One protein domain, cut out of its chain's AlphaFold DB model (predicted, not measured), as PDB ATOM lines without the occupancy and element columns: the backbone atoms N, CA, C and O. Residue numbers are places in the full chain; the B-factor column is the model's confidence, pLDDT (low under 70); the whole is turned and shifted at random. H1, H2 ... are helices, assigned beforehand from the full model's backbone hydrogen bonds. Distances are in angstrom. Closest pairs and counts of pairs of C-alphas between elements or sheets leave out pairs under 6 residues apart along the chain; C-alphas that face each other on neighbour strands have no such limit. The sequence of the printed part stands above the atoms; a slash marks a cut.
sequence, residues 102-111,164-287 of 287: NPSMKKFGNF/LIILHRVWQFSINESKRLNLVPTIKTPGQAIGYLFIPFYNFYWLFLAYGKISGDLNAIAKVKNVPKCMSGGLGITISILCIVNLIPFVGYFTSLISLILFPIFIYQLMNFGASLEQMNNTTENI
ATOM      1  N   ASN A 102     138.584  90.834 151.274       68.94
ATOM      2  CA  ASN A 102     138.661  91.742 152.402       68.94
ATOM      3  C   ASN A 102     137.258  91.836 153.048       68.94
ATOM      4  O   ASN A 102     136.305  92.175 152.339       68.94
ATOM      5  N   PRO A 103     137.079  91.509 154.343       76.00
ATOM      6  CA  PRO A 103     135.761  91.471 154.979       76.00
ATOM      7  C   PRO A 103     135.006  92.803 154.891       76.00
ATOM      8  O   PRO A 103     133.775  92.787 154.852       76.00
ATOM      9  N   SER A 104     135.705  93.939 154.768       81.19
ATOM     10  CA  SER A 104     135.066  95.243 154.542       81.19
ATOM     11  C   SER A 104     134.371  95.351 153.179       81.19
ATOM     12  O   SER A 104     133.385  96.074 153.068       81.19
ATOM     13  N   MET A 105     134.764  94.566 152.163       80.50
ATOM     14  CA  MET A 105     134.070  94.554 150.864       80.50
ATOM     15  C   MET A 105     132.599  94.148 150.979       80.50
ATOM     16  O   MET A 105     131.789  94.592 150.164       80.50
ATOM     17  N   LYS A 106     132.233  93.352 151.999       82.62
ATOM     18  CA  LYS A 106     130.846  92.911 152.219       82.62
ATOM     19  C   LYS A 106     129.873  94.078 152.415       82.62
ATOM     20  O   LYS A 106     128.690  93.917 152.120       82.62
ATOM     21  N   LYS A 107     130.357  95.253 152.845       88.56
ATOM     22  CA  LYS A 107     129.547  96.477 152.954       88.56
ATOM     23  C   LYS A 107     129.036  96.958 151.593       88.56
ATOM     24  O   LYS A 107     127.890  97.386 151.478       88.56
ATOM     25  N   PHE A 108     129.845  96.814 150.544       91.12
ATOM     26  CA  PHE A 108     129.442  97.145 149.175       91.12
ATOM     27  C   PHE A 108     128.600  96.035 148.549       91.12
ATOM     28  O   PHE A 108     127.644  96.307 147.832       91.12
ATOM     29  N   GLY A 109     128.884  94.778 148.873       92.00
ATOM     30  CA  GLY A 109     128.144  93.623 148.379       92.00
ATOM     31  C   GLY A 109     128.998  92.366 148.422       92.00
ATOM     32  O   GLY A 109     130.097  92.359 148.970       92.00
ATOM     33  N   ASN A 110     128.512  91.290 147.816       91.12
ATOM     34  CA  ASN A 110     129.276  90.064 147.660       91.12
ATOM     35  C   ASN A 110     129.609  89.859 146.182       91.12
ATOM     36  O   ASN A 110     128.751  89.493 145.382       91.12
ATOM     37  N   PHE A 111     130.879  90.057 145.835       89.44
ATOM     38  CA  PHE A 111     131.372  89.858 144.474       89.44
ATOM     39  C   PHE A 111     131.067  88.448 143.939       89.44
ATOM     40  O   PHE A 111     130.679  88.305 142.783       89.44
ATOM     41  N   LEU A 164     123.957  97.108 139.692       97.06
ATOM     42  CA  LEU A 164     123.506  98.469 139.982       97.06
ATOM     43  C   LEU A 164     123.450  98.731 141.494       97.06
ATOM     44  O   LEU A 164     123.867  99.796 141.935       97.06
ATOM     45  N   ILE A 165     123.038  97.759 142.312       97.62
ATOM     46  CA  ILE A 165     123.071  97.885 143.781       97.62
ATOM     47  C   ILE A 165     124.505  98.091 144.294       97.62
ATOM     48  O   ILE A 165     124.730  98.957 145.143       97.62
ATOM     49  N   ILE A 166     125.482  97.328 143.794       96.81
ATOM     50  CA  ILE A 166     126.893  97.516 144.173       96.81
ATOM     51  C   ILE A 166     127.354  98.916 143.768       96.81
ATOM     52  O   ILE A 166     127.911  99.647 144.588       96.81
ATOM     53  N   LEU A 167     127.080  99.313 142.526       97.19
ATOM     54  CA  LEU A 167     127.457 100.620 142.010       97.19
ATOM     55  C   LEU A 167     126.843 101.760 142.840       97.19
ATOM     56  O   LEU A 167     127.537 102.731 143.138       97.19
ATOM     57  N   HIS A 168     125.588 101.613 143.283       97.75
ATOM     58  CA  HIS A 168     124.906 102.568 144.165       97.75
ATOM     59  C   HIS A 168     125.707 102.778 145.442       97.75
ATOM     60  O   HIS A 168     125.970 103.906 145.849       97.75
ATOM     61  N   ARG A 169     126.082 101.668 146.087       97.31
ATOM     62  CA  ARG A 169     126.768 101.669 147.380       97.31
ATOM     63  C   ARG A 169     128.169 102.258 147.266       97.31
ATOM     64  O   ARG A 169     128.569 103.022 148.140       97.31
ATOM     65  N   VAL A 170     128.892 101.961 146.184       96.69
ATOM     66  CA  VAL A 170     130.216 102.557 145.936       96.69
ATOM     67  C   VAL A 170     130.093 104.064 145.696       96.69
ATOM     68  O   VAL A 170     130.851 104.832 146.287       96.69
ATOM     69  N   TRP A 171     129.110 104.513 144.908       97.88
ATOM     70  CA  TRP A 171     128.849 105.946 144.733       97.88
ATOM     71  C   TRP A 171     128.433 106.626 146.036       97.88
ATOM     72  O   TRP A 171     128.922 107.708 146.338       97.88
ATOM     73  N   GLN A 172     127.579 105.991 146.836       97.44
ATOM     74  CA  GLN A 172     127.165 106.507 148.140       97.44
ATOM     75  C   GLN A 172     128.371 106.708 149.065       97.44
ATOM     76  O   GLN A 172     128.497 107.766 149.678       97.44
ATOM     77  N   PHE A 173     129.278 105.733 149.122       96.44
ATOM     78  CA  PHE A 173     130.534 105.854 149.859       96.44
ATOM     79  C   PHE A 173     131.407 106.992 149.325       96.44
ATOM     80  O   PHE A 173     131.785 107.870 150.095       96.44
ATOM     81  N   SER A 174     131.675 107.018 148.015       96.94
ATOM     82  CA  SER A 174     132.505 108.051 147.381       96.94
ATOM     83  C   SER A 174     131.974 109.461 147.667       96.94
ATOM     84  O   SER A 174     132.728 110.355 148.043       96.94
ATOM     85  N   ILE A 175     130.658 109.658 147.565       97.19
ATOM     86  CA  ILE A 175     130.007 110.949 147.809       97.19
ATOM     87  C   ILE A 175     130.117 111.357 149.279       97.19
ATOM     88  O   ILE A 175     130.450 112.506 149.567       97.19
ATOM     89  N   ASN A 176     129.835 110.440 150.206       95.88
ATOM     90  CA  ASN A 176     129.899 110.727 151.640       95.88
ATOM     91  C   ASN A 176     131.328 111.073 152.072       95.88
ATOM     92  O   ASN A 176     131.539 112.065 152.769       95.88
ATOM     93  N   GLU A 177     132.307 110.306 151.596       94.88
ATOM     94  CA  GLU A 177     133.716 110.545 151.890       94.88
ATOM     95  C   GLU A 177     134.234 111.829 151.250       94.88
ATOM     96  O   GLU A 177     134.941 112.592 151.905       94.88
ATOM     97  N   SER A 178     133.838 112.114 150.008       95.94
ATOM     98  CA  SER A 178     134.195 113.373 149.352       95.94
ATOM     99  C   SER A 178     133.685 114.567 150.156       95.94
ATOM    100  O   SER A 178     134.458 115.472 150.454       95.94
ATOM    101  N   LYS A 179     132.419 114.539 150.599       94.69
ATOM    102  CA  LYS A 179     131.840 115.606 151.434       94.69
ATOM    103  C   LYS A 179     132.594 115.782 152.750       94.69
ATOM    104  O   LYS A 179     132.877 116.913 153.129       94.69
ATOM    105  N   ARG A 180     132.942 114.685 153.426       93.31
ATOM    106  CA  ARG A 180     133.676 114.718 154.700       93.31
ATOM    107  C   ARG A 180     135.075 115.321 154.558       93.31
ATOM    108  O   ARG A 180     135.536 116.018 155.452       93.31
ATOM    109  N   LEU A 181     135.724 115.081 153.421       93.50
ATOM    110  CA  LEU A 181     137.059 115.589 153.102       93.50
ATOM    111  C   LEU A 181     137.045 116.943 152.373       93.50
ATOM    112  O   LEU A 181     138.083 117.370 151.874       93.50
ATOM    113  N   ASN A 182     135.891 117.619 152.293       95.19
ATOM    114  CA  ASN A 182     135.706 118.874 151.552       95.19
ATOM    115  C   ASN A 182     136.115 118.789 150.064       95.19
ATOM    116  O   ASN A 182     136.534 119.774 149.458       95.19
ATOM    117  N   LEU A 183     135.980 117.605 149.463       95.75
ATOM    118  CA  LEU A 183     136.134 117.369 148.031       95.75
ATOM    119  C   LEU A 183     134.784 117.527 147.322       95.75
ATOM    120  O   LEU A 183     133.725 117.232 147.879       95.75
ATOM    121  N   VAL A 184     134.821 117.951 146.059       95.00
ATOM    122  CA  VAL A 184     133.624 118.058 145.217       95.00
ATOM    123  C   VAL A 184     133.446 116.748 144.441       95.00
ATOM    124  O   VAL A 184     134.239 116.494 143.534       95.00
ATOM    125  N   PRO A 185     132.441 115.907 144.766       95.00
ATOM    126  CA  PRO A 185     132.195 114.685 144.011       95.00
ATOM    127  C   PRO A 185     131.642 115.019 142.623       95.00
ATOM    128  O   PRO A 185     130.878 115.976 142.458       95.00
ATOM    129  N   THR A 186     131.975 114.196 141.629       96.00
ATOM    130  CA  THR A 186     131.497 114.386 140.252       96.00
ATOM    131  C   THR A 186     129.973 114.241 140.164       96.00
ATOM    132  O   THR A 186     129.310 114.975 139.429       96.00
ATOM    133  N   ILE A 187     129.400 113.306 140.928       96.69
ATOM    134  CA  ILE A 187     127.952 113.071 141.019       96.69
ATOM    135  C   ILE A 187     127.462 113.461 142.414       96.69
ATOM    136  O   ILE A 187     128.088 113.136 143.418       96.69
ATOM    137  N   LYS A 188     126.318 114.154 142.497       95.50
ATOM    138  CA  LYS A 188     125.835 114.735 143.761       95.50
ATOM    139  C   LYS A 188     125.094 113.741 144.653       95.50
ATOM    140  O   LYS A 188     125.123 113.885 145.878       95.50
ATOM    141  N   THR A 189     124.408 112.759 144.063       96.81
ATOM    142  CA  THR A 189     123.637 111.746 144.801       96.81
ATOM    143  C   THR A 189     123.804 110.351 144.187       96.81
ATOM    144  O   THR A 189     123.930 110.222 142.967       96.81
ATOM    145  N   PRO A 190     123.770 109.276 144.995       95.75
ATOM    146  CA  PRO A 190     123.893 107.915 144.470       95.75
ATOM    147  C   PRO A 190     122.677 107.509 143.620       95.75
ATOM    148  O   PRO A 190     122.820 106.784 142.638       95.75
ATOM    149  N   GLY A 191     121.493 108.059 143.919       96.06
ATOM    150  CA  GLY A 191     120.306 107.908 143.077       96.06
ATOM    151  C   GLY A 191     120.496 108.504 141.681       96.06
ATOM    152  O   GLY A 191     120.093 107.887 140.702       96.06
ATOM    153  N   GLN A 192     121.181 109.649 141.558       96.38
ATOM    154  CA  GLN A 192     121.518 110.237 140.258       96.38
ATOM    155  C   GLN A 192     122.507 109.358 139.477       96.38
ATOM    156  O   GLN A 192     122.376 109.217 138.263       96.38
ATOM    157  N   ALA A 193     123.465 108.727 140.166       94.94
ATOM    158  CA  ALA A 193     124.450 107.854 139.530       94.94
ATOM    159  C   ALA A 193     123.799 106.696 138.756       94.94
ATOM    160  O   ALA A 193     124.294 106.322 137.696       94.94
ATOM    161  N   ILE A 194     122.675 106.172 139.251       97.50
ATOM    162  CA  ILE A 194     121.976 105.034 138.639       97.50
ATOM    163  C   ILE A 194     120.738 105.452 137.863       97.50
ATOM    164  O   ILE A 194     120.538 104.981 136.752       97.50
ATOM    165  N   GLY A 195     119.905 106.329 138.421       96.81
ATOM    166  CA  GLY A 195     118.622 106.702 137.829       96.81
ATOM    167  C   GLY A 195     118.773 107.254 136.414       96.81
ATOM    168  O   GLY A 195     117.973 106.948 135.537       96.81
ATOM    169  N   TYR A 196     119.850 107.996 136.154       97.94
ATOM    170  CA  TYR A 196     120.095 108.583 134.839       97.94
ATOM    171  C   TYR A 196     120.626 107.577 133.804       97.94
ATOM    172  O   TYR A 196     120.568 107.859 132.609       97.94
ATOM    173  N   LEU A 197     121.048 106.374 134.221       96.69
ATOM    174  CA  LEU A 197     121.336 105.265 133.299       96.69
ATOM    175  C   LEU A 197     120.067 104.687 132.659       96.69
ATOM    176  O   LEU A 197     120.161 104.004 131.641       96.69
ATOM    177  N   PHE A 198     118.891 104.956 133.233       95.88
ATOM    178  CA  PHE A 198     117.604 104.500 132.704       95.88
ATOM    179  C   PHE A 198     116.936 105.508 131.767       95.88
ATOM    180  O   PHE A 198     115.908 105.190 131.176       95.88
ATOM    181  N   ILE A 199     117.496 106.711 131.612       96.81
ATOM    182  CA  ILE A 199     116.955 107.724 130.703       96.81
ATOM    183  C   ILE A 199     117.422 107.384 129.281       96.81
ATOM    184  O   ILE A 199     118.630 107.412 129.030       96.81
ATOM    185  N   PRO A 200     116.514 107.083 128.335       93.25
ATOM    186  CA  PRO A 200     116.900 106.755 126.968       93.25
ATOM    187  C   PRO A 200     117.749 107.861 126.329       93.25
ATOM    188  O   PRO A 200     117.475 109.044 126.528       93.25
ATOM    189  N   PHE A 201     118.768 107.472 125.560       93.62
ATOM    190  CA  PHE A 201     119.764 108.327 124.889       93.62
ATOM    191  C   PHE A 201     120.701 109.102 125.824       93.62
ATOM    192  O   PHE A 201     121.908 109.165 125.582       93.62
ATOM    193  N   TYR A 202     120.181 109.660 126.915       96.31
ATOM    194  CA  TYR A 202     120.989 110.322 127.934       96.31
ATOM    195  C   TYR A 202     121.875 109.333 128.699       96.31
ATOM    196  O   TYR A 202     122.985 109.679 129.112       96.31
ATOM    197  N   ASN A 203     121.427 108.081 128.816       96.06
ATOM    198  CA  ASN A 203     122.199 106.990 129.389       96.06
ATOM    199  C   ASN A 203     123.582 106.840 128.738       96.06
ATOM    200  O   ASN A 203     124.535 106.575 129.459       96.06
ATOM    201  N   PHE A 204     123.738 107.068 127.428       95.12
ATOM    202  CA  PHE A 204     125.034 106.918 126.749       95.12
ATOM    203  C   PHE A 204     126.090 107.889 127.261       95.12
ATOM    204  O   PHE A 204     127.212 107.487 127.559       95.12
ATOM    205  N   TYR A 205     125.716 109.157 127.422       96.88
ATOM    206  CA  TYR A 205     126.564 110.142 128.085       96.88
ATOM    207  C   TYR A 205     126.780 109.766 129.556       96.88
ATOM    208  O   TYR A 205     127.900 109.823 130.069       96.88
ATOM    209  N   TRP A 206     125.712 109.332 130.228       97.94
ATOM    210  CA  TRP A 206     125.747 109.054 131.657       97.94
ATOM    211  C   TRP A 206     126.603 107.840 132.034       97.94
ATOM    212  O   TRP A 206     127.177 107.831 133.121       97.94
ATOM    213  N   LEU A 207     126.776 106.862 131.140       97.38
ATOM    214  CA  LEU A 207     127.711 105.745 131.317       97.38
ATOM    215  C   LEU A 207     129.125 106.257 131.632       97.38
ATOM    216  O   LEU A 207     129.736 105.826 132.610       97.38
ATOM    217  N   PHE A 208     129.613 107.250 130.882       97.50
ATOM    218  CA  PHE A 208     130.948 107.820 131.094       97.50
ATOM    219  C   PHE A 208     131.086 108.546 132.431       97.50
ATOM    220  O   PHE A 208     132.172 108.563 133.010       97.50
ATOM    221  N   LEU A 209     130.004 109.130 132.943       97.31
ATOM    222  CA  LEU A 209     130.004 109.735 134.271       97.31
ATOM    223  C   LEU A 209     129.948 108.660 135.357       97.31
ATOM    224  O   LEU A 209     130.858 108.569 136.178       97.31
ATOM    225  N   ALA A 210     128.922 107.813 135.333       97.25
ATOM    226  CA  ALA A 210     128.671 106.827 136.377       97.25
ATOM    227  C   ALA A 210     129.779 105.768 136.470       97.25
ATOM    228  O   ALA A 210     130.156 105.384 137.576       97.25
ATOM    229  N   TYR A 211     130.302 105.294 135.336       96.81
ATOM    230  CA  TYR A 211     131.338 104.258 135.302       96.81
ATOM    231  C   TYR A 211     132.730 104.861 135.123       96.81
ATOM    232  O   TYR A 211     133.679 104.421 135.767       96.81
ATOM    233  N   GLY A 212     132.873 105.874 134.265       96.00
ATOM    234  CA  GLY A 212     134.179 106.440 133.919       96.00
ATOM    235  C   GLY A 212     134.778 107.367 134.979       96.00
ATOM    236  O   GLY A 212     135.999 107.383 135.128       96.00
ATOM    237  N   LYS A 213     133.968 108.123 135.735       96.81
ATOM    238  CA  LYS A 213     134.481 109.130 136.691       96.81
ATOM    239  C   LYS A 213     134.646 108.628 138.123       96.81
ATOM    240  O   LYS A 213     135.426 109.212 138.868       96.81
ATOM    241  N   ILE A 214     133.991 107.527 138.494       97.12
ATOM    242  CA  ILE A 214     134.023 107.001 139.870       97.12
ATOM    243  C   ILE A 214     135.447 106.686 140.361       97.12
ATOM    244  O   ILE A 214     135.773 106.916 141.521       97.12
ATOM    245  N   SER A 215     136.320 106.210 139.473       96.06
ATOM    246  CA  SER A 215     137.730 105.937 139.773       96.06
ATOM    247  C   SER A 215     138.502 107.217 140.102       96.06
ATOM    248  O   SER A 215     139.334 107.213 141.004       96.06
ATOM    249  N   GLY A 216     138.200 108.321 139.412       96.75
ATOM    250  CA  GLY A 216     138.765 109.641 139.677       96.75
ATOM    251  C   GLY A 216     138.370 110.168 141.052       96.75
ATOM    252  O   GLY A 216     139.246 110.584 141.808       96.75
ATOM    253  N   ASP A 217     137.087 110.072 141.403       97.12
ATOM    254  CA  ASP A 217     136.579 110.505 142.713       97.12
ATOM    255  C   ASP A 217     137.208 109.678 143.851       97.12
ATOM    256  O   ASP A 217     137.723 110.234 144.823       97.12
ATOM    257  N   LEU A 218     137.272 108.348 143.703       97.06
ATOM    258  CA  LEU A 218     137.932 107.480 144.684       97.06
ATOM    259  C   LEU A 218     139.438 107.770 144.798       97.06
ATOM    260  O   LEU A 218     139.987 107.752 145.898       97.06
ATOM    261  N   ASN A 219     140.116 108.069 143.688       97.25
ATOM    262  CA  ASN A 219     141.532 108.443 143.701       97.25
ATOM    263  C   ASN A 219     141.770 109.810 144.359       97.25
ATOM    264  O   ASN A 219     142.792 109.995 145.019       97.25
ATOM    265  N   ALA A 220     140.845 110.762 144.214       96.81
ATOM    266  CA  ALA A 220     140.924 112.045 144.910       96.81
ATOM    267  C   ALA A 220     140.841 111.848 146.432       96.81
ATOM    268  O   ALA A 220     141.666 112.393 147.167       96.81
ATOM    269  N   ILE A 221     139.921 110.991 146.893       96.56
ATOM    270  CA  ILE A 221     139.828 110.579 148.302       96.56
ATOM    271  C   ILE A 221     141.131 109.904 148.751       96.56
ATOM    272  O   ILE A 221     141.684 110.255 149.794       96.56
ATOM    273  N   ALA A 222     141.650 108.965 147.956       96.19
ATOM    274  CA  ALA A 222     142.894 108.253 148.245       96.19
ATOM    275  C   ALA A 222     144.082 109.208 148.422       96.19
ATOM    276  O   ALA A 222     144.861 109.051 149.361       96.19
ATOM    277  N   LYS A 223     144.181 110.230 147.564       95.69
ATOM    278  CA  LYS A 223     145.238 111.244 147.614       95.69
ATOM    279  C   LYS A 223     145.198 112.050 148.911       95.69
ATOM    280  O   LYS A 223     146.239 112.233 149.527       95.69
ATOM    281  N   VAL A 224     144.016 112.494 149.346       94.44
ATOM    282  CA  VAL A 224     143.861 113.222 150.622       94.44
ATOM    283  C   VAL A 224     144.200 112.326 151.815       94.44
ATOM    284  O   VAL A 224     144.813 112.778 152.775       94.44
ATOM    285  N   LYS A 225     143.862 111.035 151.730       91.69
ATOM    286  CA  LYS A 225     144.188 110.032 152.754       91.69
ATOM    287  C   LYS A 225     145.618 109.478 152.666       91.69
ATOM    288  O   LYS A 225     145.935 108.542 153.393       91.69
ATOM    289  N   ASN A 226     146.470 110.011 151.784       91.25
ATOM    290  CA  ASN A 226     147.841 109.538 151.547       91.25
ATOM    291  C   ASN A 226     147.945 108.027 151.257       91.25
ATOM    292  O   ASN A 226     148.910 107.365 151.639       91.25
ATOM    293  N   VAL A 227     146.951 107.462 150.565       90.62
ATOM    294  CA  VAL A 227     146.976 106.061 150.139       90.62
ATOM    295  C   VAL A 227     147.814 105.956 148.857       90.62
ATOM    296  O   VAL A 227     147.463 106.575 147.854       90.62
ATOM    297  N   PRO A 228     148.908 105.168 148.842       81.94
ATOM    298  CA  PRO A 228     149.858 105.151 147.723       81.94
ATOM    299  C   PRO A 228     149.306 104.472 146.462       81.94
ATOM    300  O   PRO A 228     149.838 104.646 145.368       81.94
ATOM    301  N   LYS A 229     148.254 103.664 146.606       86.81
ATOM    302  CA  LYS A 229     147.642 102.925 145.504       86.81
ATOM    303  C   LYS A 229     146.493 103.732 144.903       86.81
ATOM    304  O   LYS A 229     145.576 104.111 145.621       86.81
ATOM    305  N   CYS A 230     146.503 103.888 143.582       87.88
ATOM    306  CA  CYS A 230     145.398 104.463 142.816       87.88
ATOM    307  C   CYS A 230     144.698 103.387 141.977       87.88
ATOM    308  O   CYS A 230     145.323 102.442 141.487       87.88
ATOM    309  N   MET A 231     143.395 103.551 141.779       90.69
ATOM    310  CA  MET A 231     142.616 102.775 140.824       90.69
ATOM    311  C   MET A 231     142.878 103.268 139.395       90.69
ATOM    312  O   MET A 231     142.968 104.471 139.145       90.69
ATOM    313  N   SER A 232     142.968 102.346 138.432       88.44
ATOM    314  CA  SER A 232     143.092 102.710 137.016       88.44
ATOM    315  C   SER A 232     141.805 103.360 136.504       88.44
ATOM    316  O   SER A 232     140.726 102.774 136.590       88.44
ATOM    317  N   GLY A 233     141.921 104.561 135.933       85.06
ATOM    318  CA  GLY A 233     140.780 105.286 135.368       85.06
ATOM    319  C   GLY A 233     140.248 104.700 134.057       85.06
ATOM    320  O   GLY A 233     139.070 104.851 133.745       85.06
ATOM    321  N   GLY A 234     141.097 103.990 133.305       88.38
ATOM    322  CA  GLY A 234     140.766 103.534 131.954       88.38
ATOM    323  C   GLY A 234     139.633 102.510 131.908       88.38
ATOM    324  O   GLY A 234     138.827 102.540 130.986       88.38
ATOM    325  N   LEU A 235     139.515 101.642 132.919       89.94
ATOM    326  CA  LEU A 235     138.581 100.514 132.874       89.94
ATOM    327  C   LEU A 235     137.107 100.954 132.819       89.94
ATOM    328  O   LEU A 235     136.342 100.416 132.023       89.94
ATOM    329  N   GLY A 236     136.717 101.960 133.606       93.62
ATOM    330  CA  GLY A 236     135.344 102.480 133.599       93.62
ATOM    331  C   GLY A 236     134.964 103.159 132.277       93.62
ATOM    332  O   GLY A 236     133.837 103.025 131.797       93.62
ATOM    333  N   ILE A 237     135.928 103.834 131.641       95.06
ATOM    334  CA  ILE A 237     135.756 104.431 130.310       95.06
ATOM    335  C   ILE A 237     135.619 103.327 129.257       95.06
ATOM    336  O   ILE A 237     134.682 103.364 128.464       95.06
ATOM    337  N   THR A 238     136.491 102.315 129.287       93.38
ATOM    338  CA  THR A 238     136.427 101.166 128.373       93.38
ATOM    339  C   THR A 238     135.075 100.466 128.447       93.38
ATOM    340  O   THR A 238     134.487 100.172 127.411       93.38
ATOM    341  N   ILE A 239     134.536 100.252 129.650       94.75
ATOM    342  CA  ILE A 239     133.210  99.645 129.826       94.75
ATOM    343  C   ILE A 239     132.111 100.523 129.228       94.75
ATOM    344  O   ILE A 239     131.227 100.010 128.550       94.75
ATOM    345  N   SER A 240     132.194 101.841 129.415       95.94
ATOM    346  CA  SER A 240     131.236 102.786 128.827       95.94
ATOM    347  C   SER A 240     131.238 102.709 127.296       95.94
ATOM    348  O   SER A 240     130.176 102.632 126.682       95.94
ATOM    349  N   ILE A 241     132.428 102.650 126.682       93.75
ATOM    350  CA  ILE A 241     132.587 102.466 125.231       93.75
ATOM    351  C   ILE A 241     131.988 101.127 124.799       93.75
ATOM    352  O   ILE A 241     131.206 101.090 123.852       93.75
ATOM    353  N   LEU A 242     132.309 100.035 125.500       92.81
ATOM    354  CA  LEU A 242     131.799  98.704 125.168       92.81
ATOM    355  C   LEU A 242     130.273  98.639 125.237       92.81
ATOM    356  O   LEU A 242     129.667  98.074 124.335       92.81
ATOM    357  N   CYS A 243     129.639  99.262 126.234       93.19
ATOM    358  CA  CYS A 243     128.180  99.340 126.322       93.19
ATOM    359  C   CYS A 243     127.545 100.015 125.097       93.19
ATOM    360  O   CYS A 243     126.489  99.577 124.647       93.19
ATOM    361  N   ILE A 244     128.180 101.056 124.551       93.50
ATOM    362  CA  ILE A 244     127.684 101.771 123.366       93.50
ATOM    363  C   ILE A 244     127.942 100.955 122.097       93.50
ATOM    364  O   ILE A 244     127.036 100.772 121.287       93.50
ATOM    365  N   VAL A 245     129.158 100.427 121.934       90.38
ATOM    366  CA  VAL A 245     129.532  99.612 120.767       90.38
ATOM    367  C   VAL A 245     128.692  98.333 120.691       90.38
ATOM    368  O   VAL A 245     128.397  97.867 119.592       90.38
ATOM    369  N   ASN A 246     128.216  97.821 121.831       89.31
ATOM    370  CA  ASN A 246     127.347  96.647 121.886       89.31
ATOM    371  C   ASN A 246     125.991  96.833 121.172       89.31
ATOM    372  O   ASN A 246     125.309  95.853 120.887       89.31
ATOM    373  N   LEU A 247     125.600  98.072 120.850       88.25
ATOM    374  CA  LEU A 247     124.400  98.358 120.056       88.25
ATOM    375  C   LEU A 247     124.584  98.089 118.560       88.25
ATOM    376  O   LEU A 247     123.596  97.953 117.841       88.25
ATOM    377  N   ILE A 248     125.828  98.042 118.076       85.50
ATOM    378  CA  ILE A 248     126.126  97.805 116.664       85.50
ATOM    379  C   ILE A 248     125.972  96.301 116.391       85.50
ATOM    380  O   ILE A 248     126.690  95.502 117.002       85.50
ATOM    381  N   PRO A 249     125.087  95.878 115.467       82.06
ATOM    382  CA  PRO A 249     124.943  94.469 115.109       82.06
ATOM    383  C   PRO A 249     126.280  93.840 114.691       82.06
ATOM    384  O   PRO A 249     127.137  94.511 114.117       82.06
ATOM    385  N   PHE A 250     126.453  92.544 114.961       78.12
ATOM    386  CA  PHE A 250     127.682  91.758 114.737       78.12
ATOM    387  C   PHE A 250     128.886  92.153 115.605       78.12
ATOM    388  O   PHE A 250     129.458  91.287 116.267       78.12
ATOM    389  N   VAL A 251     129.235  93.442 115.667       75.88
ATOM    390  CA  VAL A 251     130.278  93.963 116.571       75.88
ATOM    391  C   VAL A 251     129.881  93.717 118.026       75.88
ATOM    392  O   VAL A 251     130.716  93.308 118.836       75.88
ATOM    393  N   GLY A 252     128.586  93.858 118.323       78.38
ATOM    394  CA  GLY A 252     128.006  93.598 119.631       78.38
ATOM    395  C   GLY A 252     128.355  92.227 120.191       78.38
ATOM    396  O   GLY A 252     128.817  92.133 121.326       78.38
ATOM    397  N   TYR A 253     128.272  91.169 119.377       79.06
ATOM    398  CA  TYR A 253     128.608  89.811 119.818       79.06
ATOM    399  C   TYR A 253     130.058  89.682 120.284       79.06
ATOM    400  O   TYR A 253     130.331  89.028 121.285       79.06
ATOM    401  N   PHE A 254     130.996  90.326 119.592       78.06
ATOM    402  CA  PHE A 254     132.395  90.294 120.007       78.06
ATOM    403  C   PHE A 254     132.623  91.141 121.262       78.06
ATOM    404  O   PHE A 254     133.284  90.714 122.213       78.06
ATOM    405  N   THR A 255     132.032  92.337 121.310       79.44
ATOM    406  CA  THR A 255     132.175  93.224 122.470       79.44
ATOM    407  C   THR A 255     131.486  92.702 123.724       79.44
ATOM    408  O   THR A 255     131.954  92.995 124.825       79.44
ATOM    409  N   SER A 256     130.422  91.908 123.599       84.12
ATOM    410  CA  SER A 256     129.731  91.306 124.739       84.12
ATOM    411  C   SER A 256     130.593  90.238 125.415       84.12
ATOM    412  O   SER A 256     130.662  90.221 126.643       84.12
ATOM    413  N   LEU A 257     131.354  89.445 124.648       83.12
ATOM    414  CA  LEU A 257     132.338  88.497 125.189       83.12
ATOM    415  C   LEU A 257     133.438  89.206 125.989       83.12
ATOM    416  O   LEU A 257     133.787  88.777 127.087       83.12
ATOM    417  N   ILE A 258     133.953  90.326 125.475       84.88
ATOM    418  CA  ILE A 258     134.942  91.139 126.199       84.88
ATOM    419  C   ILE A 258     134.315  91.743 127.463       84.88
ATOM    420  O   ILE A 258     134.916  91.713 128.539       84.88
ATOM    421  N   SER A 259     133.093  92.265 127.352       88.94
ATOM    422  CA  SER A 259     132.367  92.885 128.466       88.94
ATOM    423  C   SER A 259     132.108  91.896 129.601       88.94
ATOM    424  O   SER A 259     132.251  92.263 130.765       88.94
ATOM    425  N   LEU A 260     131.816  90.635 129.274       88.00
ATOM    426  CA  LEU A 260     131.604  89.547 130.232       88.00
ATOM    427  C   LEU A 260     132.820  89.340 131.147       88.00
ATOM    428  O   LEU A 260     132.659  89.015 132.320       88.00
ATOM    429  N   ILE A 261     134.027  89.597 130.639       88.12
ATOM    430  CA  ILE A 261     135.274  89.509 131.407       88.12
ATOM    431  C   ILE A 261     135.556  90.823 132.149       88.12
ATOM    432  O   ILE A 261     135.907  90.809 133.330       88.12
ATOM    433  N   LEU A 262     135.404  91.972 131.483       88.19
ATOM    434  CA  LEU A 262     135.796  93.267 132.053       88.19
ATOM    435  C   LEU A 262     134.852  93.777 133.151       88.19
ATOM    436  O   LEU A 262     135.330  94.413 134.093       88.19
ATOM    437  N   PHE A 263     133.548  93.493 133.081       92.44
ATOM    438  CA  PHE A 263     132.586  93.928 134.104       92.44
ATOM    439  C   PHE A 263     132.890  93.351 135.496       92.44
ATOM    440  O   PHE A 263     133.016  94.140 136.439       92.44
ATOM    441  N   PRO A 264     133.076  92.025 135.669       91.88
ATOM    442  CA  PRO A 264     133.495  91.459 136.950       91.88
ATOM    443  C   PRO A 264     134.798  92.072 137.474       91.88
ATOM    444  O   PRO A 264     134.882  92.411 138.654       91.88
ATOM    445  N   ILE A 265     135.794  92.280 136.602       90.75
ATOM    446  CA  ILE A 265     137.072  92.905 136.982       90.75
ATOM    447  C   ILE A 265     136.835  94.315 137.525       90.75
ATOM    448  O   ILE A 265     137.374  94.677 138.570       90.75
ATOM    449  N   PHE A 266     136.012  95.105 136.841       94.00
ATOM    450  CA  PHE A 266     135.694  96.467 137.250       94.00
ATOM    451  C   PHE A 266     134.967  96.525 138.588       94.00
ATOM    452  O   PHE A 266     135.374  97.282 139.468       94.00
ATOM    453  N   ILE A 267     133.949  95.687 138.778       94.38
ATOM    454  CA  ILE A 267     133.204  95.602 140.039       94.38
ATOM    455  C   ILE A 267     134.136  95.219 141.183       94.38
ATOM    456  O   ILE A 267     134.111  95.848 142.241       94.38
ATOM    457  N   TYR A 268     134.991  94.222 140.961       92.06
ATOM    458  CA  TYR A 268     135.963  93.808 141.957       92.06
ATOM    459  C   TYR A 268     136.934  94.941 142.313       92.06
ATOM    460  O   TYR A 268     137.144  95.210 143.497       92.06
ATOM    461  N   GLN A 269     137.482  95.649 141.317       91.94
ATOM    462  CA  GLN A 269     138.368  96.791 141.558       91.94
ATOM    463  C   GLN A 269     137.672  97.899 142.356       91.94
ATOM    464  O   GLN A 269     138.258  98.395 143.317       91.94
ATOM    465  N   LEU A 270     136.425  98.241 142.011       94.50
ATOM    466  CA  LEU A 270     135.633  99.236 142.740       94.50
ATOM    467  C   LEU A 270     135.424  98.842 144.200       94.50
ATOM    468  O   LEU A 270     135.715  99.627 145.103       94.50
ATOM    469  N   MET A 271     134.935  97.624 144.434       94.06
ATOM    470  CA  MET A 271     134.633  97.136 145.778       94.06
ATOM    471  C   MET A 271     135.893  97.043 146.634       94.06
ATOM    472  O   MET A 271     135.888  97.489 147.776       94.06
ATOM    473  N   ASN A 272     136.973  96.486 146.087       91.62
ATOM    474  CA  ASN A 272     138.223  96.303 146.815       91.62
ATOM    475  C   ASN A 272     138.889  97.644 147.143       91.62
ATOM    476  O   ASN A 272     139.371  97.846 148.257       91.62
ATOM    477  N   PHE A 273     138.889  98.584 146.193       93.56
ATOM    478  CA  PHE A 273     139.473  99.898 146.424       93.56
ATOM    479  C   PHE A 273     138.655 100.712 147.431       93.56
ATOM    480  O   PHE A 273     139.227 101.202 148.406       93.56
ATOM    481  N   GLY A 274     137.326 100.764 147.284       94.06
ATOM    482  CA  GLY A 274     136.442 101.406 148.265       94.06
ATOM    483  C   GLY A 274     136.616 100.827 149.674       94.06
ATOM    484  O   GLY A 274     136.804 101.570 150.635       94.06
ATOM    485  N   ALA A 275     136.681  99.499 149.784       92.06
ATOM    486  CA  ALA A 275     136.915  98.787 151.039       92.06
ATOM    487  C   ALA A 275     138.266  99.118 151.697       92.06
ATOM    488  O   ALA A 275     138.341  99.195 152.924       92.06
ATOM    489  N   SER A 276     139.319  99.333 150.902       91.44
ATOM    490  CA  SER A 276     140.634  99.748 151.414       91.44
ATOM    491  C   SER A 276     140.629 101.183 151.956       91.44
ATOM    492  O   SER A 276     141.206 101.449 153.009       91.44
ATOM    493  N   LEU A 277     139.914 102.100 151.292       92.44
ATOM    494  CA  LEU A 277     139.787 103.496 151.727       92.44
ATOM    495  C   LEU A 277     138.953 103.640 153.001       92.44
ATOM    496  O   LEU A 277     139.181 104.556 153.796       92.44
ATOM    497  N   GLU A 278     137.976 102.757 153.183       90.12
ATOM    498  CA  GLU A 278     137.156 102.702 154.385       90.12
ATOM    499  C   GLU A 278     137.951 102.194 155.596       90.12
ATOM    500  O   GLU A 278     137.844 102.754 156.682       90.12
ATOM    501  N   GLN A 279     138.799 101.178 155.420       88.75
ATOM    502  CA  GLN A 279     139.621 100.649 156.516       88.75
ATOM    503  C   GLN A 279     140.585 101.687 157.085       88.75
ATOM    504  O   GLN A 279     140.670 101.827 158.302       88.75
ATOM    505  N   MET A 280     141.235 102.463 156.214       85.38
ATOM    506  CA  MET A 280     142.119 103.559 156.630       85.38
ATOM    507  C   MET A 280     141.373 104.621 157.445       85.38
ATOM    508  O   MET A 280     141.959 105.255 158.320       85.38
ATOM    509  N   ASN A 281     140.071 104.802 157.192       81.00
ATOM    510  CA  ASN A 281     139.274 105.718 157.990       81.00
ATOM    511  C   ASN A 281     139.150 105.262 159.445       81.00
ATOM    512  O   ASN A 281     139.431 106.027 160.359       81.00
ATOM    513  N   ASN A 282     138.792 103.994 159.644       80.75
ATOM    514  CA  ASN A 282     138.618 103.436 160.982       80.75
ATOM    515  C   ASN A 282     139.938 103.435 161.767       80.75
ATOM    516  O   ASN A 282     139.921 103.509 162.987       80.75
ATOM    517  N   THR A 283     141.090 103.352 161.096       78.56
ATOM    518  CA  THR A 283     142.394 103.487 161.765       78.56
ATOM    519  C   THR A 283     142.671 104.922 162.210       78.56
ATOM    520  O   THR A 283     143.265 105.114 163.260       78.56
ATOM    521  N   THR A 284     142.227 105.921 161.443       75.19
ATOM    522  CA  THR A 284     142.499 107.335 161.747       75.19
ATOM    523  C   THR A 284     141.600 107.859 162.874       75.19
ATOM    524  O   THR A 284     142.041 108.683 163.657       75.19
ATOM    525  N   GLU A 285     140.363 107.363 162.986       73.81
ATOM    526  CA  GLU A 285     139.416 107.746 164.054       73.81
ATOM    527  C   GLU A 285     139.738 107.129 165.432       73.81
ATOM    528  O   GLU A 285     139.176 107.557 166.434       73.81
ATOM    529  N   ASN A 286     140.624 106.128 165.493       65.75
ATOM    530  CA  ASN A 286     141.025 105.451 166.734       65.75
ATOM    531  C   ASN A 286     142.350 105.979 167.330       65.75
ATOM    532  O   ASN A 286     142.871 105.369 168.266       65.75
ATOM    533  N   ILE A 287     142.907 107.059 166.773       57.09
ATOM    534  CA  ILE A 287     144.130 107.738 167.234       57.09
ATOM    535  C   ILE A 287     143.736 109.103 167.791       57.09
ATOM    536  O   ILE A 287     144.248 109.452 168.877       57.09
TER     537      ILE A 287
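AT A GLANCE: This is residues 102 to 111 and 164 to 287 of the 287 residues of an uncharacterized protein of Bacteroidetes bacterium HGW-Bacteroidetes-17 (UniProt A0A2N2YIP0). A rod built along one long, kinked helix, H7: H6 folds back along its first part, H2 and H5 pack on its later part as a three-helix bundle, and H3 and H4 lie beyond them, H3 packing on H2 and H4 on H6. The short H1 also packs on H7. The printed part has 134 residues with seven named helices, H1 to H7 in chain order, and no named strand; the class is all helix. It is compact, with a radius of gyration of the C-alphas of 15.4 A and spans of 57 by 27 by 23 A.

IN THESE COORDINATES: H7, residues 251 to 284, runs 48.7 A from C-alpha 251 at (130.278, 93.963, 116.571) to C-alpha 284 at (142.499, 107.335, 161.747), with a kink of 38 degrees near residue 258. H2, residues 164 to 180, is 24.2 A long. H6 is residues 234 to 245, H5 214 to 224, H4 202 to 210, H3 190 to 198, and H1 103 to 107, beginning at (135.761, 91.471, 154.979).

HOW THE PARTS SIT: H7 is the hub, touching four helices. H6 and H7 form a hairpin at a shallow tilt of 32 degrees; their closest C-alphas, Leu 242 and Thr 255, are 6.1 A apart. H7 touches H2 with residues 267 to 274 alone, closest at C-alphas Val 170 and Gly 274, 6.7 A, and H5 closest at Ala 222 and Leu 277, 6.7 A. H1 touches H7 at C-alphas Met 105 and Ala 275, 5.1 A. H3 touches H2 at C-alphas Gln 172 and Pro 190, 5.1 A; H4 touches H6 at Leu 207 and Ser 240, 5.2 A; both are apart from H7. In H2, H5 and H6 every O i to N i+4 pair is within hydrogen-bond range; the counts are 25 of 30 in H7, 3 of 5 in H4, 2 of 5 in H3 with 4 of 6 i+3 pairs, and 0 of 1 in H1 with 2 of 2.

THE WHOLE: The C-alphas of Phe 250 and Ile 287 are farthest apart, 57.3 A. Residues 112 to 163 are cut out, 12.5 A between C-alphas 111 and 164. Residues 102 and 286 to 287 have pLDDT under 70.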